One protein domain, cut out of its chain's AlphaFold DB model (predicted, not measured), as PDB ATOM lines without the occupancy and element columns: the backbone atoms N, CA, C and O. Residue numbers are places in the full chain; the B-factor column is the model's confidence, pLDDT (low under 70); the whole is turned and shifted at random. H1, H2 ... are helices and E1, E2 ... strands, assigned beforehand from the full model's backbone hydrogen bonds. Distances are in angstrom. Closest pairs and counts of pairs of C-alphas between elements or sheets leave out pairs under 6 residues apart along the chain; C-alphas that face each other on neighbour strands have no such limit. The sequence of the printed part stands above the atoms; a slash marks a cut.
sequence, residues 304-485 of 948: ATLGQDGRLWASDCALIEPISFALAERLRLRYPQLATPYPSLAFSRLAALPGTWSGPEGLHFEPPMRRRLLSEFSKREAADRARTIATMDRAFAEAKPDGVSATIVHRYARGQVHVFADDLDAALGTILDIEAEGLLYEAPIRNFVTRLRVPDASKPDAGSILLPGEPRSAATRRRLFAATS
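Overview. This is residues 304 to 485 of the 948 residues of an uncharacterized protein of Mesorhizobium sp. B2-4-17 (UniProt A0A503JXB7). Two groups of helices sit at opposite ends, H1 to H3 with a small strand hairpin, E1 and E2, at one and H6 to H9 at the other, and the long helix H5 runs between them, packed on H2 and on H6. H4 crosses H1 near the middle of the whole, and from H5 on the chain folds back and forth through H6, H7 and H8, with H9 slanting across H7 and H8. The printed part has 182 residues, mostly helix, in the order H1 H2 H3 E1 E2 H4 H5 H6 H7 H8 H9, and its two-stranded sheet is antiparallel. It is compact, with a radius of gyration of the C-alphas of 16.2 A and spans of 46 by 44 by 29 A.

Along the chain. Find C-alpha 307 at (296.732, 388.192, 270.886), where H1 begins and runs to 317. H2 follows at residues 325 to 332, H3 at 346 to 351, E1 at 356 to 358, E2 at 363 to 365 and H4 at 367 to 378. H5, residues 382 to 398, starts at (280.780, 384.521, 256.653) and is 24.4 A long. H6, residues 403 to 418, measures 22.5 A and H7, residues 424 to 437, 19.8 A. H8 holds residues 442 to 449, and H9, residues 474 to 484, ends at (278.433, 360.200, 262.173).

Arrangement. Start at H1, which touches H2 at Trp 313 and Arg 332, C-alphas 6.2 A apart, and touches residues 373 to 377 of H4, about perpendicular at 76 degrees, closest at the C-alphas of Ser 315 and Leu 373, 4.5 A. H2 and H3 only just touch, with 3 pairs of C-alphas within 8 A. In the hairpin E1 and E2, look for N 364 and O 357, 2.8 A apart, within hydrogen-bond range. H5 touches H2 with residues 388 to 395, closest at the C-alphas of Leu 331 and Thr 391, 7.2 A, and touches H6 with residues 389 to 396, opposite ways at a shallow tilt of 13 degrees, closest at those of Ile 389 and Val 417, 7.0 A. H6 and H7, a helical hairpin, touch at the C-alphas of Gly 415 and Ala 427, 4.8 A. H7 touches H8 at Glu 435 and Glu 442, C-alphas 5.9 A apart; H9 touches H7 and H8. H5 is apart from H7. Every O i to N i+4 pair is within hydrogen-bond range in the helices but H5, with 12 of 13.

Size, cuts and confidence. The C-alphas of Pro 341 and Ser 485, the two farthest apart, are 48.8 A apart. The printed part has no cut. The links H2 to H3 and H8 to H9 are long, 13 and 24 residues. Mean pLDDT of the printed part is 83.8; look for values under 70 at residue 360 and residues 403 to 406, 438 to 444, 456 to 463 and 484 to 485.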
ATOM      1  N   ALA A 304     295.929 382.740 274.291       78.06
ATOM      2  CA  ALA A 304     295.898 384.135 274.728       78.06
ATOM      3  C   ALA A 304     297.216 384.886 274.439       78.06
ATOM      4  O   ALA A 304     297.167 386.063 274.079       78.06
ATOM      5  N   THR A 305     298.385 384.227 274.509       76.69
ATOM      6  CA  THR A 305     299.674 384.876 274.178       76.69
ATOM      7  C   THR A 305     299.842 385.255 272.704       76.69
ATOM      8  O   THR A 305     300.686 386.095 272.401       76.69
ATOM      9  N   LEU A 306     299.023 384.717 271.790       83.38
ATOM     10  CA  LEU A 306     299.032 385.132 270.382       83.38
ATOM     11  C   LEU A 306     298.367 386.500 270.138       83.38
ATOM     12  O   LEU A 306     298.542 387.076 269.064       83.38
ATOM     13  N   GLY A 307     297.589 387.020 271.094       85.50
ATOM     14  CA  GLY A 307     296.732 388.192 270.886       85.50
ATOM     15  C   GLY A 307     295.476 387.876 270.058       85.50
ATOM     16  O   GLY A 307     295.123 386.718 269.837       85.50
ATOM     17  N   GLN A 308     294.745 388.902 269.617       89.19
ATOM     18  CA  GLN A 308     293.532 388.704 268.809       89.19
ATOM     19  C   GLN A 308     293.878 388.252 267.387       89.19
ATOM     20  O   GLN A 308     293.535 387.132 267.010       89.19
ATOM     21  N   ASP A 309     294.629 389.071 266.654       91.44
ATOM     22  CA  ASP A 309     295.081 388.793 265.290       91.44
ATOM     23  C   ASP A 309     295.832 387.457 265.182       91.44
ATOM     24  O   ASP A 309     295.573 386.673 264.274       91.44
ATOM     25  N   GLY A 310     296.706 387.140 266.145       91.81
ATOM     26  CA  GLY A 310     297.441 385.873 266.162       91.81
ATOM     27  C   GLY A 310     296.557 384.638 266.350       91.81
ATOM     28  O   GLY A 310     296.817 383.619 265.714       91.81
ATOM     29  N   ARG A 311     295.486 384.710 267.155       93.19
ATOM     30  CA  ARG A 311     294.506 383.608 267.277       93.19
ATOM     31  C   ARG A 311     293.697 383.419 265.997       93.19
ATOM     32  O   ARG A 311     293.454 382.280 265.596       93.19
ATOM     33  N   LEU A 312     293.287 384.515 265.355       94.62
ATOM     34  CA  LEU A 312     292.575 384.460 264.077       94.62
ATOM     35  C   LEU A 312     293.485 383.855 262.996       94.62
ATOM     36  O   LEU A 312     293.150 382.849 262.377       94.62
ATOM     37  N   TRP A 313     294.706 384.355 262.861       96.00
ATOM     38  CA  TRP A 313     295.682 383.782 261.944       96.00
ATOM     39  C   TRP A 313     295.979 382.296 262.219       96.00
ATOM     40  O   TRP A 313     295.978 381.497 261.285       96.00
ATOM     41  N   ALA A 314     296.134 381.883 263.484       95.81
ATOM     42  CA  ALA A 314     296.310 380.473 263.848       95.81
ATOM     43  C   ALA A 314     295.131 379.586 263.408       95.81
ATOM     44  O   ALA A 314     295.333 378.447 262.992       95.81
ATOM     45  N   SER A 315     293.903 380.106 263.477       96.00
ATOM     46  CA  SER A 315     292.701 379.373 263.063       96.00
ATOM     47  C   SER A 315     292.488 379.356 261.545       96.00
ATOM     48  O   SER A 315     291.987 378.354 261.041       96.00
ATOM     49  N   ASP A 316     292.979 380.353 260.797       96.44
ATOM     50  CA  ASP A 316     293.132 380.229 259.334       96.44
ATOM     51  C   ASP A 316     294.139 379.126 258.988       96.44
ATOM     52  O   ASP A 316     293.917 378.324 258.084       96.44
ATOM     53  N   CYS A 317     295.253 379.081 259.726       96.25
ATOM     54  CA  CYS A 317     296.326 378.119 259.504       96.25
ATOM     55  C   CYS A 317     295.896 376.668 259.780       96.25
ATOM     56  O   CYS A 317     296.444 375.755 259.177       96.25
ATOM     57  N   ALA A 318     294.913 376.448 260.659       95.19
ATOM     58  CA  ALA A 318     294.413 375.121 261.024       95.19
ATOM     59  C   ALA A 318     293.465 374.481 259.989       95.19
ATOM     60  O   ALA A 318     293.206 373.274 260.070       95.19
ATOM     61  N   LEU A 319     292.954 375.265 259.028       94.19
ATOM     62  CA  LEU A 319     292.116 374.776 257.923       94.19
ATOM     63  C   LEU A 319     292.814 373.675 257.121       94.19
ATOM     64  O   LEU A 319     292.163 372.729 256.682       94.19
ATOM     65  N   ILE A 320     294.136 373.769 256.987       91.69
ATOM     66  CA  ILE A 320     294.949 372.869 256.178       91.69
ATOM     67  C   ILE A 320     296.155 372.359 256.962       91.69
ATOM     68  O   ILE A 320     296.715 373.064 257.796       91.69
ATOM     69  N   GLU A 321     296.543 371.109 256.724       85.19
ATOM     70  CA  GLU A 321     297.620 370.467 257.470       85.19
ATOM     71  C   GLU A 321     298.384 369.471 256.579       85.19
ATOM     72  O   GLU A 321     297.735 368.631 255.952       85.19
ATOM     73  N   PRO A 322     299.732 369.504 256.542       88.44
ATOM     74  CA  PRO A 322     300.606 370.543 257.099       88.44
ATOM     75  C   PRO A 322     300.391 371.908 256.436       88.44
ATOM     76  O   PRO A 322     300.152 371.985 255.233       88.44
ATOM     77  N   ILE A 323     300.547 372.993 257.199       93.50
ATOM     78  CA  ILE A 323     300.616 374.339 256.623       93.50
ATOM     79  C   ILE A 323     302.065 374.760 256.374       93.50
ATOM     80  O   ILE A 323     302.885 374.833 257.293       93.50
ATOM     81  N   SER A 324     302.383 375.069 255.120       92.06
ATOM     82  CA  SER A 324     303.695 375.589 254.741       92.06
ATOM     83  C   SER A 324     303.935 376.985 255.330       92.06
ATOM     84  O   SER A 324     303.004 377.770 255.534       92.06
ATOM     85  N   PHE A 325     305.204 377.343 255.548       92.31
ATOM     86  CA  PHE A 325     305.566 378.707 255.948       92.31
ATOM     87  C   PHE A 325     305.105 379.750 254.914       92.31
ATOM     88  O   PHE A 325     304.590 380.803 255.283       92.31
ATOM     89  N   ALA A 326     305.206 379.430 253.619       92.44
ATOM     90  CA  ALA A 326     304.790 380.315 252.534       92.44
ATOM     91  C   ALA A 326     303.286 380.640 252.592       92.44
ATOM     92  O   ALA A 326     302.890 381.798 252.452       92.44
ATOM     93  N   LEU A 327     302.441 379.632 252.834       95.25
ATOM     94  CA  LEU A 327     300.994 379.813 252.956       95.25
ATOM     95  C   LEU A 327     300.621 380.549 254.248       95.25
ATOM     96  O   LEU A 327     299.792 381.458 254.210       95.25
ATOM     97  N   ALA A 328     301.265 380.215 255.368       95.38
ATOM     98  CA  ALA A 328     301.048 380.916 256.629       95.38
ATOM     99  C   ALA A 328     301.393 382.411 256.518       95.38
ATOM    100  O   ALA A 328     300.606 383.242 256.969       95.38
ATOM    101  N   GLU A 329     302.492 382.776 255.851       93.62
ATOM    102  CA  GLU A 329     302.852 384.180 255.608       93.62
ATOM    103  C   GLU A 329     301.850 384.900 254.691       93.62
ATOM    104  O   GLU A 329     301.468 386.033 254.985       93.62
ATOM    105  N   ARG A 330     301.340 384.247 253.635       93.94
ATOM    106  CA  ARG A 330     300.257 384.816 252.801       93.94
ATOM    107  C   ARG A 330     298.997 385.114 253.621       93.94
ATOM    108  O   ARG A 330     298.378 386.157 253.428       93.94
ATOM    109  N   LEU A 331     298.632 384.227 254.551       95.06
ATOM    110  CA  LEU A 331     297.502 384.428 255.463       95.06
ATOM    111  C   LEU A 331     297.792 385.517 256.510       95.06
ATOM    112  O   LEU A 331     296.895 386.290 256.840       95.06
ATOM    113  N   ARG A 332     299.039 385.625 256.995       94.25
ATOM    114  CA  ARG A 332     299.470 386.617 258.000       94.25
ATOM    115  C   ARG A 332     299.221 388.049 257.538       94.25
ATOM    116  O   ARG A 332     298.770 388.870 258.332       94.25
ATOM    117  N   LEU A 333     299.473 388.342 256.260       91.25
ATOM    118  CA  LEU A 333     299.310 389.682 255.675       91.25
ATOM    119  C   LEU A 333     297.874 390.235 255.753       91.25
ATOM    120  O   LEU A 333     297.675 391.431 255.561       91.25
ATOM    121  N   ARG A 334     296.875 389.397 256.065       91.06
ATOM    122  CA  ARG A 334     295.482 389.818 256.285       91.06
ATOM    123  C   ARG A 334     295.249 390.505 257.637       91.06
ATOM    124  O   ARG A 334     294.200 391.119 257.813       91.06
ATOM    125  N   TYR A 335     296.188 390.387 258.575       91.69
ATOM    126  CA  TYR A 335     296.031 390.790 259.972       91.69
ATOM    127  C   TYR A 335     296.931 391.987 260.305       91.69
ATOM    128  O   TYR A 335     298.147 391.807 260.402       91.69
ATOM    129  N   PRO A 336     296.387 393.208 260.481       87.56
ATOM    130  CA  PRO A 336     297.191 394.425 260.603       87.56
ATOM    131  C   PRO A 336     298.228 394.418 261.733       87.56
ATOM    132  O   PRO A 336     299.294 394.998 261.561       87.56
ATOM    133  N   GLN A 337     297.966 393.753 262.867       85.56
ATOM    134  CA  GLN A 337     298.930 393.685 263.980       85.56
ATOM    135  C   GLN A 337     300.078 392.699 263.723       85.56
ATOM    136  O   GLN A 337     301.095 392.738 264.416       85.56
ATOM    137  N   LEU A 338     299.910 391.792 262.757       85.81
ATOM    138  CA  LEU A 338     300.940 390.844 262.334       85.81
ATOM    139  C   LEU A 338     301.609 391.258 261.025       85.81
ATOM    140  O   LEU A 338     302.698 390.764 260.747       85.81
ATOM    141  N   ALA A 339     300.961 392.092 260.207       84.19
ATOM    142  CA  ALA A 339     301.418 392.483 258.883       84.19
ATOM    143  C   ALA A 339     302.697 393.333 258.965       84.19
ATOM    144  O   ALA A 339     302.739 394.405 259.563       84.19
ATOM    145  N   THR A 340     303.752 392.842 258.321       79.50
ATOM    146  CA  THR A 340     305.081 393.462 258.257       79.50
ATOM    147  C   THR A 340     305.591 393.361 256.822       79.50
ATOM    148  O   THR A 340     305.290 392.361 256.164       79.50
ATOM    149  N   PRO A 341     306.380 394.336 256.329       73.12
ATOM    150  CA  PRO A 341     306.872 394.337 254.946       73.12
ATOM    151  C   PRO A 341     307.823 393.171 254.629       73.12
ATOM    152  O   PRO A 341     308.011 392.839 253.463       73.12
ATOM    153  N   TYR A 342     308.402 392.542 255.654       75.88
ATOM    154  CA  TYR A 342     309.302 391.391 255.546       75.88
ATOM    155  C   TYR A 342     308.720 390.171 256.272       75.88
ATOM    156  O   TYR A 342     307.833 390.353 257.123       75.88
ATOM    157  N   PRO A 343     309.195 388.945 255.970       78.19
ATOM    158  CA  PRO A 343     308.719 387.735 256.628       78.19
ATOM    159  C   PRO A 343     308.860 387.810 258.148       78.19
ATOM    160  O   PRO A 343     309.861 388.303 258.672       78.19
ATOM    161  N   SER A 344     307.831 387.358 258.861       79.44
ATOM    162  CA  SER A 344     307.743 387.541 260.308       79.44
ATOM    163  C   SER A 344     308.194 386.303 261.077       79.44
ATOM    164  O   SER A 344     307.893 385.169 260.706       79.44
ATOM    165  N   LEU A 345     308.814 386.518 262.242       88.00
ATOM    166  CA  LEU A 345     308.991 385.453 263.230       88.00
ATOM    167  C   LEU A 345     307.671 385.031 263.893       88.00
ATOM    168  O   LEU A 345     307.679 384.066 264.657       88.00
ATOM    169  N   ALA A 346     306.531 385.658 263.579       86.81
ATOM    170  CA  ALA A 346     305.213 385.251 264.065       86.81
ATOM    171  C   ALA A 346     304.933 383.746 263.869       86.81
ATOM    172  O   ALA A 346     304.266 383.141 264.707       86.81
ATOM    173  N   PHE A 347     305.499 383.098 262.840       90.81
ATOM    174  CA  PHE A 347     305.345 381.651 262.628       90.81
ATOM    175  C   PHE A 347     305.952 380.815 263.767       90.81
ATOM    176  O   PHE A 347     305.416 379.766 264.122       90.81
ATOM    177  N   SER A 348     306.992 381.321 264.438       90.12
ATOM    178  CA  SER A 348     307.507 380.712 265.669       90.12
ATOM    179  C   SER A 348     306.497 380.758 266.825       90.12
ATOM    180  O   SER A 348     306.498 379.843 267.644       90.12
ATOM    181  N   ARG A 349     305.588 381.751 266.872       89.00
ATOM    182  CA  ARG A 349     304.483 381.793 267.850       89.00
ATOM    183  C   ARG A 349     303.478 380.668 267.600       89.00
ATOM    184  O   ARG A 349     303.046 380.034 268.557       89.00
ATOM    185  N   LEU A 350     303.161 380.371 266.333       90.62
ATOM    186  CA  LEU A 350     302.351 379.197 265.980       90.62
ATOM    187  C   LEU A 350     303.071 377.897 266.356       90.62
ATOM    188  O   LEU A 350     302.471 377.042 266.994       90.62
ATOM    189  N   ALA A 351     304.365 377.785 266.039       88.75
ATOM    190  CA  ALA A 351     305.194 376.623 266.377       88.75
ATOM    191  C   ALA A 351     305.470 376.447 267.887       88.75
ATOM    192  O   ALA A 351     305.996 375.414 268.303       88.75
ATOM    193  N   ALA A 352     305.132 377.447 268.707       85.00
ATOM    194  CA  ALA A 352     305.206 377.397 270.165       85.00
ATOM    195  C   ALA A 352     303.871 377.006 270.831       85.00
ATOM    196  O   ALA A 352     303.845 376.788 272.047       85.00
ATOM    197  N   LEU A 353     302.771 376.893 270.075       86.62
ATOM    198  CA  LEU A 353     301.483 376.469 270.625       86.62
ATOM    199  C   LEU A 353     301.555 375.034 271.188       86.62
ATOM    200  O   LEU A 353     302.257 374.176 270.632       86.62
ATOM    201  N   PRO A 354     300.807 374.727 272.265       80.25
ATOM    202  CA  PRO A 354     300.636 373.373 272.768       80.25
ATOM    203  C   PRO A 354     300.248 372.402 271.657       80.25
ATOM    204  O   PRO A 354     299.384 372.678 270.829       80.25
ATOM    205  N   GLY A 355     300.962 371.281 271.622       75.25
ATOM    206  CA  GLY A 355     300.754 370.241 270.628       75.25
ATOM    207  C   GLY A 355     301.084 370.615 269.179       75.25
ATOM    208  O   GLY A 355     300.674 369.898 268.281       75.25
ATOM    209  N   THR A 356     301.816 371.693 268.889       84.00
ATOM    210  CA  THR A 356     302.282 371.949 267.509       84.00
ATOM    211  C   THR A 356     303.659 371.358 267.224       84.00
ATOM    212  O   THR A 356     304.470 371.128 268.132       84.00
ATOM    213  N   TRP A 357     303.930 371.069 265.947       80.00
ATOM    214  CA  TRP A 357     305.264 370.687 265.489       80.00
ATOM    215  C   TRP A 357     305.534 371.014 264.026       80.00
ATOM    216  O   TRP A 357     304.675 370.845 263.169       80.00
ATOM    217  N   SER A 358     306.775 371.394 263.726       78.44
ATOM    218  CA  SER A 358     307.265 371.483 262.351       78.44
ATOM    219  C   SER A 358     307.663 370.095 261.834       78.44
ATOM    220  O   SER A 358     308.535 369.432 262.408       78.44
ATOM    221  N   GLY A 359     307.022 369.658 260.752       70.31
ATOM    222  CA  GLY A 359     307.475 368.584 259.871       70.31
ATOM    223  C   GLY A 359     308.348 369.118 258.721       70.31
ATOM    224  O   GLY A 359     308.666 370.310 258.691       70.31
ATOM    225  N   PRO A 360     308.751 368.259 257.765       67.94
ATOM    226  CA  PRO A 360     309.481 368.685 256.567       67.94
ATOM    227  C   PRO A 360     308.608 369.485 255.584       67.94
ATOM    228  O   PRO A 360     309.134 370.295 254.832       67.94
ATOM    229  N   GLU A 361     307.289 369.271 255.603       73.25
ATOM    230  CA  GLU A 361     306.322 369.932 254.715       73.25
ATOM    231  C   GLU A 361     305.706 371.216 255.297       73.25
ATOM    232  O   GLU A 361     305.154 372.026 254.557       73.25
ATOM    233  N   GLY A 362     305.785 371.430 256.612       85.69
ATOM    234  CA  GLY A 362     305.151 372.579 257.259       85.69
ATOM    235  C   GLY A 362     304.859 372.363 258.739       85.69
ATOM    236  O   GLY A 362     305.385 371.439 259.363       85.69
ATOM    237  N   LEU A 363     304.024 373.230 259.304       88.69
ATOM    238  CA  LEU A 363     303.538 373.128 260.674       88.69
ATOM    239  C   LEU A 363     302.308 372.213 260.755       88.69
ATOM    240  O   LEU A 363     301.412 372.270 259.914       88.69
ATOM    241  N   HIS A 364     302.275 371.405 261.806       88.12
ATOM    242  CA  HIS A 364     301.184 370.523 262.194       88.12
ATOM    243  C   HIS A 364     300.624 370.910 263.568       88.12
ATOM    244  O   HIS A 364     301.318 371.523 264.389       88.12
ATOM    245  N   PHE A 365     299.387 370.490 263.835       86.88
ATOM    246  CA  PHE A 365     298.655 370.764 265.071       86.88
ATOM    247  C   PHE A 365     298.126 369.450 265.662       86.88
ATOM    248  O   PHE A 365     297.459 368.687 264.965       86.88
ATOM    249  N   GLU A 366     298.370 369.182 266.950       78.19
ATOM    250  CA  GLU A 366     297.848 367.976 267.614       78.19
ATOM    251  C   GLU A 366     296.314 368.015 267.535       78.19
ATOM    252  O   GLU A 366     295.732 369.106 267.634       78.19
ATOM    253  N   PRO A 367     295.627 366.868 267.368       77.44
ATOM    254  CA  PRO A 367     294.195 366.863 267.091       77.44
ATOM    255  C   PRO A 367     293.344 367.732 268.038       77.44
ATOM    256  O   PRO A 367     292.477 368.437 267.524       77.44
ATOM    257  N   PRO A 368     293.581 367.792 269.369       75.75
ATOM    258  CA  PRO A 368     292.862 368.715 270.253       75.75
ATOM    259  C   PRO A 368     293.037 370.198 269.877       75.75
ATOM    260  O   PRO A 368     292.047 370.925 269.773       75.75
ATOM    261  N   MET A 369     294.272 370.636 269.603       85.19
ATOM    262  CA  MET A 369     294.576 372.018 269.214       85.19
ATOM    263  C   MET A 369     293.972 372.352 267.845       85.19
ATOM    264  O   MET A 369     293.338 373.398 267.695       85.19
ATOM    265  N   ARG A 370     294.081 371.446 266.859       88.62
ATOM    266  CA  ARG A 370     293.491 371.669 265.530       88.62
ATOM    267  C   ARG A 370     291.970 371.801 265.593       88.62
ATOM    268  O   ARG A 370     291.427 372.748 265.032       88.62
ATOM    269  N   ARG A 371     291.282 370.895 266.302       84.12
ATOM    270  CA  ARG A 371     289.816 370.944 266.472       84.12
ATOM    271  C   ARG A 371     289.358 372.258 267.094       84.12
ATOM    272  O   ARG A 371     288.391 372.860 266.622       84.12
ATOM    273  N   ARG A 372     290.079 372.722 268.119       85.25
ATOM    274  CA  ARG A 372     289.826 374.006 268.769       85.25
ATOM    275  C   ARG A 372     289.980 375.171 267.791       85.25
ATOM    276  O   ARG A 372     289.068 375.982 267.687       85.25
ATOM    277  N   LEU A 373     291.085 375.227 267.051       92.19
ATOM    278  CA  LEU A 373     291.342 376.279 266.064       92.19
ATOM    279  C   LEU A 373     290.303 376.285 264.925       92.19
ATOM    280  O   LEU A 373     289.796 377.348 264.581       92.19
ATOM    281  N   LEU A 374     289.907 375.119 264.404       92.56
ATOM    282  CA  LEU A 374     288.826 375.004 263.414       92.56
ATOM    283  C   LEU A 374     287.470 375.472 263.967       92.56
ATOM    284  O   LEU A 374     286.716 376.151 263.273       92.56
ATOM    285  N   SER A 375     287.180 375.170 265.233       86.88
ATOM    286  CA  SER A 375     285.945 375.605 265.901       86.88
ATOM    287  C   SER A 375     285.945 377.099 266.255       86.88
ATOM    288  O   SER A 375     284.885 377.683 266.441       86.88
ATOM    289  N   GLU A 376     287.113 377.745 266.341       90.06
ATOM    290  CA  GLU A 376     287.225 379.211 266.391       90.06
ATOM    291  C   GLU A 376     287.091 379.842 264.993       90.06
ATOM    292  O   GLU A 376     286.598 380.962 264.872       90.06
ATOM    293  N   PHE A 377     287.479 379.133 263.925       94.50
ATOM    294  CA  PHE A 377     287.273 379.590 262.548       94.50
ATOM    295  C   PHE A 377     285.790 379.592 262.144       94.50
ATOM    296  O   PHE A 377     285.316 380.558 261.544       94.50
ATOM    297  N   SER A 378     285.040 378.538 262.482       90.94
ATOM    298  CA  SER A 378     283.638 378.394 262.064       90.94
ATOM    299  C   SER A 378     282.692 379.432 262.676       90.94
ATOM    300  O   SER A 378     281.780 379.887 261.988       90.94
ATOM    301  N   LYS A 379     282.957 379.880 263.911       90.12
ATOM    302  CA  LYS A 379     282.183 380.915 264.632       90.12
ATOM    303  C   LYS A 379     282.256 382.324 264.025       90.12
ATOM    304  O   LYS A 379     281.535 383.211 264.476       90.12
ATOM    305  N   ARG A 380     283.160 382.571 263.073       92.19
ATOM    306  CA  ARG A 380     283.365 383.900 262.476       92.19
ATOM    307  C   ARG A 380     282.248 384.285 261.517       92.19
ATOM    308  O   ARG A 380     281.546 383.425 260.991       92.19
ATOM    309  N   GLU A 381     282.173 385.574 261.196       92.81
ATOM    310  CA  GLU A 381     281.315 386.079 260.125       92.81
ATOM    311  C   GLU A 381     281.654 385.441 258.767       92.81
ATOM    312  O   GLU A 381     282.820 385.208 258.432       92.81
ATOM    313  N   ALA A 382     280.626 385.188 257.948       91.94
ATOM    314  CA  ALA A 382     280.780 384.521 256.653       91.94
ATOM    315  C   ALA A 382     281.742 385.267 255.710       91.94
ATOM    316  O   ALA A 382     282.575 384.639 255.059       91.94
ATOM    317  N   ALA A 383     281.712 386.605 255.711       93.56
ATOM    318  CA  ALA A 383     282.621 387.433 254.918       93.56
ATOM    319  C   ALA A 383     284.105 387.218 255.285       93.56
ATOM    320  O   ALA A 383     284.972 387.198 254.408       93.56
ATOM    321  N   ASP A 384     284.422 386.997 256.563       93.25
ATOM    322  CA  ASP A 384     285.790 386.725 257.019       93.25
ATOM    323  C   ASP A 384     286.261 385.328 256.633       93.25
ATOM    324  O   ASP A 384     287.415 385.153 256.212       93.25
ATOM    325  N   ARG A 385     285.363 384.338 256.716       94.75
ATOM    326  CA  ARG A 385     285.635 382.980 256.237       94.75
ATOM    327  C   ARG A 385     285.875 382.986 254.726       94.75
ATOM    328  O   ARG A 385     286.930 382.531 254.291       94.75
ATOM    329  N   ALA A 386     284.994 383.617 253.947       94.38
ATOM    330  CA  ALA A 386     285.114 383.746 252.494       94.38
ATOM    331  C   ALA A 386     286.432 384.417 252.062       94.38
ATOM    332  O   ALA A 386     287.123 383.903 251.182       94.38
ATOM    333  N   ARG A 387     286.859 385.502 252.731       94.31
ATOM    334  CA  ARG A 387     288.174 386.137 252.481       94.31
ATOM    335  C   ARG A 387     289.361 385.198 252.753       94.31
ATOM    336  O   ARG A 387     290.393 385.302 252.089       94.31
ATOM    337  N   THR A 388     289.227 384.283 253.714       95.50
ATOM    338  CA  THR A 388     290.247 383.260 254.010       95.50
ATOM    339  C   THR A 388     290.290 382.216 252.905       95.50
ATOM    340  O   THR A 388     291.351 381.915 252.365       95.50
ATOM    341  N   ILE A 389     289.119 381.704 252.533       95.75
ATOM    342  CA  ILE A 389     288.976 380.591 251.598       95.75
ATOM    343  C   ILE A 389     289.368 381.031 250.182       95.75
ATOM    344  O   ILE A 389     290.144 380.331 249.548       95.75
ATOM    345  N   ALA A 390     289.057 382.264 249.770       95.75
ATOM    346  CA  ALA A 390     289.586 382.858 248.536       95.75
ATOM    347  C   ALA A 390     291.131 382.959 248.495       95.75
ATOM    348  O   ALA A 390     291.735 382.927 247.419       95.75
ATOM    349  N   THR A 391     291.794 383.073 249.654       95.50
ATOM    350  CA  THR A 391     293.267 383.050 249.744       95.50
ATOM    351  C   THR A 391     293.805 381.621 249.600       95.50
ATOM    352  O   THR A 391     294.810 381.413 248.917       95.50
ATOM    353  N   MET A 392     293.114 380.636 250.184       95.50
ATOM    354  CA  MET A 392     293.428 379.209 250.034       95.50
ATOM    355  C   MET A 392     293.192 378.719 248.598       95.50
ATOM    356  O   MET A 392     294.063 378.072 248.030       95.50
ATOM    357  N   ASP A 393     292.066 379.085 247.979       95.56
ATOM    358  CA  ASP A 393     291.722 378.768 246.588       95.56
ATOM    359  C   ASP A 393     292.808 379.217 245.610       95.56
ATOM    360  O   ASP A 393     293.190 378.470 244.710       95.56
ATOM    361  N   ARG A 394     293.363 380.418 245.816       95.75
ATOM    362  CA  ARG A 394     294.488 380.910 245.014       95.75
ATOM    363  C   ARG A 394     295.720 380.012 245.164       95.75
ATOM    364  O   ARG A 394     296.338 379.668 244.162       95.75
ATOM    365  N   ALA A 395     296.045 379.582 246.385       94.56
ATOM    366  CA  ALA A 395     297.146 378.648 246.618       94.56
ATOM    367  C   ALA A 395     296.890 377.268 245.975       94.56
ATOM    368  O   ALA A 395     297.805 376.709 245.371       94.56
ATOM    369  N   PHE A 396     295.656 376.750 246.031       93.81
ATOM    370  CA  PHE A 396     295.264 375.514 245.340       93.81
ATOM    371  C   PHE A 396     295.345 375.641 243.811       93.81
ATOM    372  O   PHE A 396     295.757 374.689 243.151       93.81
ATOM    373  N   ALA A 397     294.987 376.792 243.240       93.12
ATOM    374  CA  ALA A 397     295.079 377.040 241.801       93.12
ATOM    375  C   ALA A 397     296.533 377.156 241.300       93.12
ATOM    376  O   ALA A 397     296.827 376.779 240.165       93.12
ATOM    377  N   GLU A 398     297.443 377.658 242.139       92.06
ATOM    378  CA  GLU A 398     298.882 377.719 241.849       92.06
ATOM    379  C   GLU A 398     299.547 376.331 241.889       92.06
ATOM    380  O   GLU A 398     300.339 376.004 241.007       92.06
ATOM    381  N   ALA A 399     299.211 375.496 242.879       86.75
ATOM    382  CA  ALA A 399     299.835 374.189 243.116       86.75
ATOM    383  C   ALA A 399     299.244 373.057 242.247       86.75
ATOM    384  O   ALA A 399     298.870 372.005 242.766       86.75
ATOM    385  N   LYS A 400     299.110 373.294 240.934       82.69
ATOM    386  CA  LYS A 400     298.485 372.374 239.962       82.69
ATOM    387  C   LYS A 400     298.949 370.915 240.168       82.69
ATOM    388  O   LYS A 400     300.143 370.660 240.020       82.69
ATOM    389  N   PRO A 401     298.045 369.973 240.501       82.69
ATOM    390  CA  PRO A 401     298.400 368.567 240.658       82.69
ATOM    391  C   PRO A 401     298.655 367.921 239.291       82.69
ATOM    392  O   PRO A 401     298.068 368.344 238.294       82.69
ATOM    393  N   ASP A 402     299.487 366.879 239.259       73.19
ATOM    394  CA  ASP A 402     299.759 366.089 238.055       73.19
ATOM    395  C   ASP A 402     299.396 364.609 238.276       73.19
ATOM    396  O   ASP A 402     299.641 364.030 239.331       73.19
ATOM    397  N   GLY A 403     298.755 363.986 237.293       68.75
ATOM    398  CA  GLY A 403     298.198 362.642 237.433       68.75
ATOM    399  C   GLY A 403     296.975 362.523 238.365       68.75
ATOM    400  O   GLY A 403     296.555 363.441 239.080       68.75
ATOM    401  N   VAL A 404     296.359 361.337 238.325       65.06
ATOM    402  CA  VAL A 404     295.058 361.043 238.958       65.06
ATOM    403  C   VAL A 404     295.143 361.113 240.487       65.06
ATOM    404  O   VAL A 404     294.351 361.806 241.123       65.06
ATOM    405  N   SER A 405     296.147 360.459 241.074       62.22
ATOM    406  CA  SER A 405     296.380 360.411 242.522       62.22
ATOM    407  C   SER A 405     296.556 361.806 243.136       62.22
ATOM    408  O   SER A 405     295.796 362.214 244.019       62.22
ATOM    409  N   ALA A 406     297.495 362.600 242.615       69.88
ATOM    410  CA  ALA A 406     297.710 363.974 243.060       69.88
ATOM    411  C   ALA A 406     296.425 364.820 242.976       69.88
ATOM    412  O   ALA A 406     296.102 365.559 243.910       69.88
ATOM    413  N   THR A 407     295.653 364.664 241.894       80.38
ATOM    414  CA  THR A 407     294.383 365.376 241.683       80.38
ATOM    415  C   THR A 407     293.348 365.039 242.757       80.38
ATOM    416  O   THR A 407     292.652 365.931 243.243       80.38
ATOM    417  N   ILE A 408     293.266 363.779 243.191       77.00
ATOM    418  CA  ILE A 408     292.296 363.345 244.205       77.00
ATOM    419  C   ILE A 408     292.649 363.895 245.596       77.00
ATOM    420  O   ILE A 408     291.751 364.353 246.302       77.00
ATOM    421  N   VAL A 409     293.931 363.946 245.984       79.81
ATOM    422  CA  VAL A 409     294.326 364.563 247.272       79.81
ATOM    423  C   VAL A 409     294.235 366.079 247.239       79.81
ATOM    424  O   VAL A 409     293.822 366.668 248.236       79.81
ATOM    425  N   HIS A 410     294.533 366.717 246.106       88.38
ATOM    426  CA  HIS A 410     294.250 368.140 245.907       88.38
ATOM    427  C   HIS A 410     292.756 368.430 246.113       88.38
ATOM    428  O   HIS A 410     292.402 369.270 246.944       88.38
ATOM    429  N   ARG A 411     291.878 367.651 245.461       90.81
ATOM    430  CA  ARG A 411     290.415 367.745 245.592       90.81
ATOM    431  C   ARG A 411     289.945 367.500 247.031       90.81
ATOM    432  O   ARG A 411     289.114 368.259 247.523       90.81
ATOM    433  N   TYR A 412     290.505 366.511 247.730       90.19
ATOM    434  CA  TYR A 412     290.198 366.236 249.139       90.19
ATOM    435  C   TYR A 412     290.639 367.371 250.074       90.19
ATOM    436  O   TYR A 412     289.840 367.859 250.871       90.19
ATOM    437  N   ALA A 413     291.894 367.819 249.967       91.25
ATOM    438  CA  ALA A 413     292.443 368.888 250.800       91.25
ATOM    439  C   ALA A 413     291.697 370.212 250.577       91.25
ATOM    440  O   ALA A 413     291.414 370.928 251.537       91.25
ATOM    441  N   ARG A 414     291.309 370.512 249.330       94.44
ATOM    442  CA  ARG A 414     290.439 371.650 249.013       94.44
ATOM    443  C   ARG A 414     289.045 371.466 249.613       94.44
ATOM    444  O   ARG A 414     288.552 372.376 250.273       94.44
ATOM    445  N   GLY A 415     288.453 370.277 249.485       93.38
ATOM    446  CA  GLY A 415     287.189 369.922 250.136       93.38
ATOM    447  C   GLY A 415     287.204 370.192 251.645       93.38
ATOM    448  O   GLY A 415     286.303 370.858 252.147       93.38
ATOM    449  N   GLN A 416     288.255 369.770 252.362       93.19
ATOM    450  CA  GLN A 416     288.395 370.020 253.808       93.19
ATOM    451  C   GLN A 416     288.338 371.511 254.176       93.19
ATOM    452  O   GLN A 416     287.768 371.859 255.209       93.19
ATOM    453  N   VAL A 417     288.902 372.389 253.340       94.25
ATOM    454  CA  VAL A 417     288.848 373.846 253.535       94.25
ATOM    455  C   VAL A 417     287.440 374.388 253.250       94.25
ATOM    456  O   VAL A 417     286.921 375.187 254.032       94.25
ATOM    457  N   HIS A 418     286.794 373.927 252.175       94.94
ATOM    458  CA  HIS A 418     285.463 374.394 251.757       94.94
ATOM    459  C   HIS A 418     284.311 373.906 252.653       94.94
ATOM    460  O   HIS A 418     283.257 374.534 252.691       94.94
ATOM    461  N   VAL A 419     284.514 372.883 253.491       93.31
ATOM    462  CA  VAL A 419     283.558 372.530 254.566       93.31
ATOM    463  C   VAL A 419     283.307 373.704 255.539       93.31
ATOM    464  O   VAL A 419     282.296 373.715 256.240       93.31
ATOM    465  N   PHE A 420     284.169 374.730 255.551       92.81
ATOM    466  CA  PHE A 420     283.997 375.958 256.339       92.81
ATOM    467  C   PHE A 420     283.546 377.194 255.521       92.81
ATOM    468  O   PHE A 420     283.471 378.301 256.072       92.81
ATOM    469  N   ALA A 421     283.236 377.029 254.230       90.00
ATOM    470  CA  ALA A 421     282.668 378.051 253.344       90.00
ATOM    471  C   ALA A 421     281.131 377.963 253.261       90.00
ATOM    472  O   ALA A 421     280.482 377.158 253.930       90.00
ATOM    473  N   ASP A 422     280.543 378.827 252.431       85.00
ATOM    474  CA  ASP A 422     279.105 378.853 252.153       85.00
ATOM    475  C   ASP A 422     278.662 377.746 251.162       85.00
ATOM    476  O   ASP A 422     277.463 377.521 250.994       85.00
ATOM    477  N   ASP A 423     279.610 377.026 250.541       88.25
ATOM    478  CA  ASP A 423     279.413 375.863 249.655       88.25
ATOM    479  C   ASP A 423     279.571 374.505 250.379       88.25
ATOM    480  O   ASP A 423     279.741 373.463 249.741       88.25
ATOM    481  N   LEU A 424     279.444 374.509 251.713       90.56
ATOM    482  CA  LEU A 424     279.561 373.361 252.625       90.56
ATOM    483  C   LEU A 424     278.892 372.072 252.113       90.56
ATOM    484  O   LEU A 424     279.469 370.992 252.240       90.56
ATOM    485  N   ASP A 425     277.696 372.160 251.518       89.62
ATOM    486  CA  ASP A 425     276.982 370.992 250.982       89.62
ATOM    487  C   ASP A 425     277.734 370.303 249.828       89.62
ATOM    488  O   ASP A 425     277.764 369.071 249.766       89.62
ATOM    489  N   ALA A 426     278.354 371.082 248.935       90.69
ATOM    490  CA  ALA A 426     279.136 370.580 247.805       90.69
ATOM    491  C   ALA A 426     280.518 370.078 248.253       90.69
ATOM    492  O   ALA A 426     281.006 369.061 247.753       90.69
ATOM    493  N   ALA A 427     281.121 370.747 249.240       92.88
ATOM    494  CA  ALA A 427     282.379 370.329 249.850       92.88
ATOM    495  C   ALA A 427     282.249 368.974 250.569       92.88
ATOM    496  O   ALA A 427     283.053 368.072 250.336       92.88
ATOM    497  N   LEU A 428     281.198 368.797 251.382       89.44
ATOM    498  CA  LEU A 428     280.893 367.516 252.027       89.44
ATOM    499  C   LEU A 428     280.566 366.425 251.008       89.44
ATOM    500  O   LEU A 428     281.074 365.316 251.152       89.44
ATOM    501  N   GLY A 429     279.771 366.733 249.974       87.44
ATOM    502  CA  GLY A 429     279.518 365.808 248.866       87.44
ATOM    503  C   GLY A 429     280.826 365.302 248.256       87.44
ATOM    504  O   GLY A 429     281.087 364.106 248.284       87.44
ATOM    505  N   THR A 430     281.707 366.225 247.864       91.31
ATOM    506  CA  THR A 430     283.028 365.918 247.289       91.31
ATOM    507  C   THR A 430     283.874 365.010 248.189       91.31
ATOM    508  O   THR A 430     284.479 364.062 247.697       91.31
ATOM    509  N   ILE A 431     283.923 365.263 249.503       89.81
ATOM    510  CA  ILE A 431     284.683 364.427 250.450       89.81
ATOM    511  C   ILE A 431     284.104 363.007 250.538       89.81
ATOM    512  O   ILE A 431     284.856 362.037 250.509       89.81
ATOM    513  N   LEU A 432     282.779 362.890 250.637       86.00
ATOM    514  CA  LEU A 432     282.079 361.610 250.766       86.00
ATOM    515  C   LEU A 432     282.067 360.809 249.454       86.00
ATOM    516  O   LEU A 432     281.951 359.587 249.478       86.00
ATOM    517  N   ASP A 433     282.164 361.487 248.311       83.31
ATOM    518  CA  ASP A 433     282.305 360.853 246.999       83.31
ATOM    519  C   ASP A 433     283.735 360.313 246.824       83.31
ATOM    520  O   ASP A 433     283.900 359.172 246.408       83.31
ATOM    521  N   ILE A 434     284.763 361.052 247.269       81.44
ATOM    522  CA  ILE A 434     286.154 360.559 247.354       81.44
ATOM    523  C   ILE A 434     286.278 359.346 248.296       81.44
ATOM    524  O   ILE A 434     287.053 358.432 248.018       81.44
ATOM    525  N   GLU A 435     285.530 359.322 249.405       79.50
ATOM    526  CA  GLU A 435     285.459 358.157 250.303       79.50
ATOM    527  C   GLU A 435     284.878 356.934 249.574       79.50
ATOM    528  O   GLU A 435     285.455 355.848 249.629       79.50
ATOM    529  N   ALA A 436     283.780 357.124 248.833       74.38
ATOM    530  CA  ALA A 436     283.108 356.070 248.074       74.38
ATOM    531  C   ALA A 436     283.902 355.582 246.844       74.38
ATOM    532  O   ALA A 436     283.795 354.411 246.483       74.38
ATOM    533  N   GLU A 437     284.712 356.445 246.221       73.19
ATOM    534  CA  GLU A 437     285.645 356.077 245.146       73.19
ATOM    535  C   GLU A 437     286.736 355.094 245.625       73.19
ATOM    536  O   GLU A 437     287.304 354.369 244.812       73.19
ATOM    537  N   GLY A 438     287.061 355.063 246.927       64.50
ATOM    538  CA  GLY A 438     288.064 354.153 247.502       64.50
ATOM    539  C   GLY A 438     289.515 354.424 247.072       64.50
ATOM    540  O   GLY A 438     290.413 353.645 247.389       64.50
ATOM    541  N   LEU A 439     289.762 355.531 246.362       61.97
ATOM    542  CA  LEU A 439     291.072 355.902 245.806       61.97
ATOM    543  C   LEU A 439     292.023 356.521 246.843       61.97
ATOM    544  O   LEU A 439     293.200 356.727 246.554       61.97
ATOM    545  N   LEU A 440     291.522 356.800 248.047       61.19
ATOM    546  CA  LEU A 440     292.288 357.231 249.213       61.19
ATOM    547  C   LEU A 440     292.012 356.299 250.390       61.19
ATOM    548  O   LEU A 440     290.953 355.686 250.492       61.19
ATOM    549  N   TYR A 441     292.955 356.240 251.330       57.22
ATOM    550  CA  TYR A 441     292.750 355.502 252.572       57.22
ATOM    551  C   TYR A 441     291.565 356.092 253.358       57.22
ATOM    552  O   TYR A 441     291.582 357.265 253.729       57.22
ATOM    553  N   GLU A 442     290.547 355.266 253.612       65.12
ATOM    554  CA  GLU A 442     289.246 355.681 254.156       65.12
ATOM    555  C   GLU A 442     289.343 356.267 255.575       65.12
ATOM    556  O   GLU A 442     288.735 357.290 255.879       65.12
ATOM    557  N   ALA A 443     290.144 355.657 256.456       60.38
ATOM    558  CA  ALA A 443     290.173 356.005 257.878       60.38
ATOM    559  C   ALA A 443     290.405 357.504 258.193       60.38
ATOM    560  O   ALA A 443     289.689 358.025 259.047       60.38
ATOM    561  N   PRO A 444     291.348 358.243 257.566       65.00
ATOM    562  CA  PRO A 444     291.494 359.686 257.778       65.00
ATOM    563  C   PRO A 444     290.332 360.517 257.220       65.00
ATOM    564  O   PRO A 444     290.051 361.570 257.791       65.00
ATOM    565  N   ILE A 445     289.651 360.054 256.164       76.38
ATOM    566  CA  ILE A 445     288.443 360.702 255.628       76.38
ATOM    567  C   ILE A 445     287.304 360.537 256.624       76.38
ATOM    568  O   ILE A 445     286.800 361.528 257.157       76.38
ATOM    569  N   ARG A 446     286.990 359.284 256.971       75.56
ATOM    570  CA  ARG A 446     285.952 358.951 257.942       75.56
ATOM    571  C   ARG A 446     286.196 359.652 259.278       75.56
ATOM    572  O   ARG A 446     285.283 360.254 259.814       75.56
ATOM    573  N   ASN A 447     287.434 359.671 259.780       70.06
ATOM    574  CA  ASN A 447     287.822 360.361 261.019       70.06
ATOM    575  C   ASN A 447     287.698 361.898 260.952       70.06
ATOM    576  O   ASN A 447     287.547 362.542 261.989       70.06
ATOM    577  N   PHE A 448     287.787 362.512 259.768       82.56
ATOM    578  CA  PHE A 448     287.458 363.929 259.607       82.56
ATOM    579  C   PHE A 448     285.938 364.126 259.653       82.56
ATOM    580  O   PHE A 448     285.455 364.897 260.482       82.56
ATOM    581  N   VAL A 449     285.191 363.374 258.837       84.31
ATOM    582  CA  VAL A 449     283.726 363.463 258.713       84.31
ATOM    583  C   VAL A 449     283.010 363.149 260.033       84.31
ATOM    584  O   VAL A 449     282.178 363.940 260.473       84.31
ATOM    585  N   THR A 450     283.374 362.060 260.722       79.50
ATOM    586  CA  THR A 450     282.755 361.621 261.991       79.50
ATOM    587  C   THR A 450     282.902 362.626 263.129       79.50
ATOM    588  O   THR A 450     282.158 362.543 264.107       79.50
ATOM    589  N   ARG A 451     283.834 363.585 263.031       78.50
ATOM    590  CA  ARG A 451     284.042 364.643 264.034       78.50
ATOM    591  C   ARG A 451     283.251 365.915 263.754       78.50
ATOM    592  O   ARG A 451     283.132 366.737 264.662       78.50
ATOM    593  N   LEU A 452     282.732 366.103 262.543       84.44
ATOM    594  CA  LEU A 452     281.960 367.295 262.198       84.44
ATOM    595  C   LEU A 452     280.641 367.304 262.989       84.44
ATOM    596  O   LEU A 452     279.950 366.287 263.103       84.44
ATOM    597  N   ARG A 453     280.303 368.453 263.575       84.00
ATOM    598  CA  ARG A 453     279.065 368.682 264.332       84.00
ATOM    599  C   ARG A 453     278.424 369.997 263.910       84.00
ATOM    600  O   ARG A 453     279.110 370.968 263.596       84.00
ATOM    601  N   VAL A 454     277.099 370.016 263.932       82.00
ATOM    602  CA  VAL A 454     276.283 371.217 263.719       82.00
ATOM    603  C   VAL A 454     276.314 372.083 264.997       82.00
ATOM    604  O   VAL A 454     276.353 371.501 266.085       82.00
ATOM    605  N   PRO A 455     276.308 373.433 264.912       73.38
ATOM    606  CA  PRO A 455     276.445 374.323 266.075       73.38
ATOM    607  C   PRO A 455     275.506 374.065 267.262       73.38
ATOM    608  O   PRO A 455     275.941 374.213 268.402       73.38
ATOM    609  N   ASP A 456     274.261 373.649 267.011       66.94
ATOM    610  CA  ASP A 456     273.225 373.488 268.044       66.94
ATOM    611  C   ASP A 456     273.227 372.111 268.740       66.94
ATOM    612  O   ASP A 456     272.332 371.802 269.530       66.94
ATOM    613  N   ALA A 457     274.240 371.269 268.493       59.88
ATOM    614  CA  ALA A 457     274.418 370.019 269.230       59.88
ATOM    615  C   ALA A 457     274.640 370.305 270.729       59.88
ATOM    616  O   ALA A 457     275.638 370.913 271.131       59.88
ATOM    617  N   SER A 458     273.701 369.867 271.571       50.12
ATOM    618  CA  SER A 458     273.644 370.179 273.001       50.12
ATOM    619  C   SER A 458     274.816 369.563 273.782       50.12
ATOM    620  O   SER A 458     274.720 368.468 274.326       50.12
ATOM    621  N   LYS A 459     275.887 370.363 273.909       55.91
ATOM    622  CA  LYS A 459     277.257 370.022 274.348       55.91
ATOM    623  C   LYS A 459     278.082 369.366 273.227       55.91
ATOM    624  O   LYS A 459     277.983 368.160 273.032       55.91
ATOM    625  N   PRO A 460     278.958 370.121 272.537       57.19
ATOM    626  CA  PRO A 460     279.950 369.523 271.654       57.19
ATOM    627  C   PRO A 460     280.974 368.704 272.448       57.19
ATOM    628  O   PRO A 460     281.614 369.210 273.373       57.19
ATOM    629  N   ASP A 461     281.166 367.449 272.045       61.44
ATOM    630  CA  ASP A 461     282.187 366.553 272.590       61.44
ATOM    631  C   ASP A 461     283.580 367.186 272.484       61.44
ATOM    632  O   ASP A 461     283.902 367.832 271.481       61.44
ATOM    633  N   ALA A 462     284.482 366.884 273.424       54.97
ATOM    634  CA  ALA A 462     285.892 367.299 273.348       54.97
ATOM    635  C   ALA A 462     286.638 366.772 272.089       54.97
ATOM    636  O   ALA A 462     287.761 367.194 271.782       54.97
ATOM    637  N   GLY A 463     286.020 365.833 271.359       63.03
ATOM    638  CA  GLY A 463     286.463 365.272 270.081       63.03
ATOM    639  C   GLY A 463     285.902 365.944 268.818       63.03
ATOM    640  O   GLY A 463     286.322 365.569 267.723       63.03
ATOM    641  N   SER A 464     284.986 366.910 268.936       76.19
ATOM    642  CA  SER A 464     284.218 367.454 267.804       76.19
ATOM    643  C   SER A 464     284.853 368.666 267.099       76.19
ATOM    644  O   SER A 464     285.763 369.318 267.616       76.19
ATOM    645  N   ILE A 465     284.375 368.944 265.883       81.56
ATOM    646  CA  ILE A 465     284.696 370.108 265.048       81.56
ATOM    647  C   ILE A 465     283.373 370.779 264.676       81.56
ATOM    648  O   ILE A 465     282.539 370.165 264.010       81.56
ATOM    649  N   LEU A 466     283.177 372.033 265.083       85.62
ATOM    650  CA  LEU A 466     281.950 372.768 264.769       85.62
ATOM    651  C   LEU A 466     281.956 373.268 263.319       85.62
ATOM    652  O   LEU A 466     282.874 373.986 262.917       85.62
ATOM    653  N   LEU A 467     280.913 372.931 262.562       87.94
ATOM    654  CA  LEU A 467     280.613 373.496 261.244       87.94
ATOM    655  C   LEU A 467     280.145 374.961 261.360       87.94
ATOM    656  O   LEU A 467     279.614 375.345 262.400       87.94
ATOM    657  N   PRO A 468     280.289 375.793 260.308       88.06
ATOM    658  CA  PRO A 468     279.792 377.176 260.309       88.06
ATOM    659  C   PRO A 468     278.256 377.302 260.278       88.06
ATOM    660  O   PRO A 468     277.735 378.404 260.435       88.06
ATOM    661  N   GLY A 469     277.529 376.205 260.044       86.94
ATOM    662  CA  GLY A 469     276.068 376.144 259.993       86.94
ATOM    663  C   GLY A 469     275.574 374.734 259.657       86.94
ATOM    664  O   GLY A 469     276.379 373.818 259.480       86.94
ATOM    665  N   GLU A 470     274.254 374.548 259.562       84.44
ATOM    666  CA  GLU A 470     273.680 373.291 259.065       84.44
ATOM    667  C   GLU A 470     273.964 373.095 257.560       84.44
ATOM    668  O   GLU A 470     273.862 374.063 256.798       84.44
ATOM    669  N   PRO A 471     274.202 371.855 257.083       85.44
ATOM    670  CA  PRO A 471     274.085 371.546 255.661       85.44
ATOM    671  C   PRO A 471     272.643 371.791 255.197       85.44
ATOM    672  O   PRO A 471     271.686 371.289 255.795       85.44
ATOM    673  N   ARG A 472     272.458 372.577 254.133       87.50
ATOM    674  CA  ARG A 472     271.126 372.958 253.635       87.50
ATOM    675  C   ARG A 472     270.474 371.779 252.915       87.50
ATOM    676  O   ARG A 472     269.260 371.576 253.019       87.50
ATOM    677  N   SER A 473     271.275 370.965 252.228       87.06
ATOM    678  CA  SER A 473     270.809 369.774 251.524       87.06
ATOM    679  C   SER A 473     270.335 368.701 252.504       87.06
ATOM    680  O   SER A 473     271.073 368.230 253.370       87.06
ATOM    681  N   ALA A 474     269.095 368.239 252.327       79.69
ATOM    682  CA  ALA A 474     268.580 367.083 253.058       79.69
ATOM    683  C   ALA A 474     269.376 365.800 252.745       79.69
ATOM    684  O   ALA A 474     269.516 364.941 253.615       79.69
ATOM    685  N   ALA A 475     269.933 365.674 251.533       77.88
ATOM    686  CA  ALA A 475     270.786 364.546 251.164       77.88
ATOM    687  C   ALA A 475     272.137 364.606 251.893       77.88
ATOM    688  O   ALA A 475     272.558 363.605 252.470       77.88
ATOM    689  N   THR A 476     272.773 365.782 251.954       80.12
ATOM    690  CA  THR A 476     274.039 365.961 252.683       80.12
ATOM    691  C   THR A 476     273.846 365.776 254.185       80.12
ATOM    692  O   THR A 476     274.634 365.061 254.796       80.12
ATOM    693  N   ARG A 477     272.760 366.300 254.779       81.00
ATOM    694  CA  ARG A 477     272.411 366.014 256.185       81.00
ATOM    695  C   ARG A 477     272.239 364.519 256.448       81.00
ATOM    696  O   ARG A 477     272.780 364.029 257.430       81.00
ATOM    697  N   ARG A 478     271.556 363.777 255.565       79.19
ATOM    698  CA  ARG A 478     271.416 362.312 255.689       79.19
ATOM    699  C   ARG A 478     272.750 361.574 255.549       79.19
ATOM    700  O   ARG A 478     272.997 360.681 256.350       79.19
ATOM    701  N   ARG A 479     273.606 361.934 254.581       76.06
ATOM    702  CA  ARG A 479     274.933 361.306 254.419       76.06
ATOM    703  C   ARG A 479     275.848 361.614 255.604       76.06
ATOM    704  O   ARG A 479     276.464 360.694 256.124       76.06
ATOM    705  N   LEU A 480     275.886 362.865 256.066       78.25
ATOM    706  CA  LEU A 480     276.645 363.260 257.255       78.25
ATOM    707  C   LEU A 480     276.137 362.512 258.492       78.25
ATOM    708  O   LEU A 480     276.938 361.903 259.185       78.25
ATOM    709  N   PHE A 481     274.819 362.476 258.717       78.88
ATOM    710  CA  PHE A 481     274.218 361.733 259.824       78.88
ATOM    711  C   PHE A 481     274.528 360.233 259.752       78.88
ATOM    712  O   PHE A 481     274.880 359.646 260.767       78.88
ATOM    713  N   ALA A 482     274.459 359.612 258.570       74.88
ATOM    714  CA  ALA A 482     274.819 358.206 258.379       74.88
ATOM    715  C   ALA A 482     276.321 357.935 258.592       74.88
ATOM    716  O   ALA A 482     276.674 356.858 259.056       74.88
ATOM    717  N   ALA A 483     277.191 358.905 258.292       70.00
ATOM    718  CA  ALA A 483     278.629 358.820 258.540       70.00
ATOM    719  C   ALA A 483     279.019 359.124 260.000       70.00
ATOM    720  O   ALA A 483     280.063 358.665 260.451       70.00
ATOM    721  N   THR A 484     278.215 359.896 260.744       69.06
ATOM    722  CA  THR A 484     278.433 360.200 262.173       69.06
ATOM    723  C   THR A 484     277.675 359.274 263.125       69.06
ATOM    724  O   THR A 484     277.992 359.256 264.311       69.06
ATOM    725  N   SER A 485     276.659 358.557 262.642       64.62
ATOM    726  CA  SER A 485     275.949 357.537 263.417       64.62
ATOM    727  C   SER A 485     276.840 356.317 263.588       64.62
ATOM    728  O   SER A 485     277.471 355.861 262.636       64.62
TER     729      SER A 485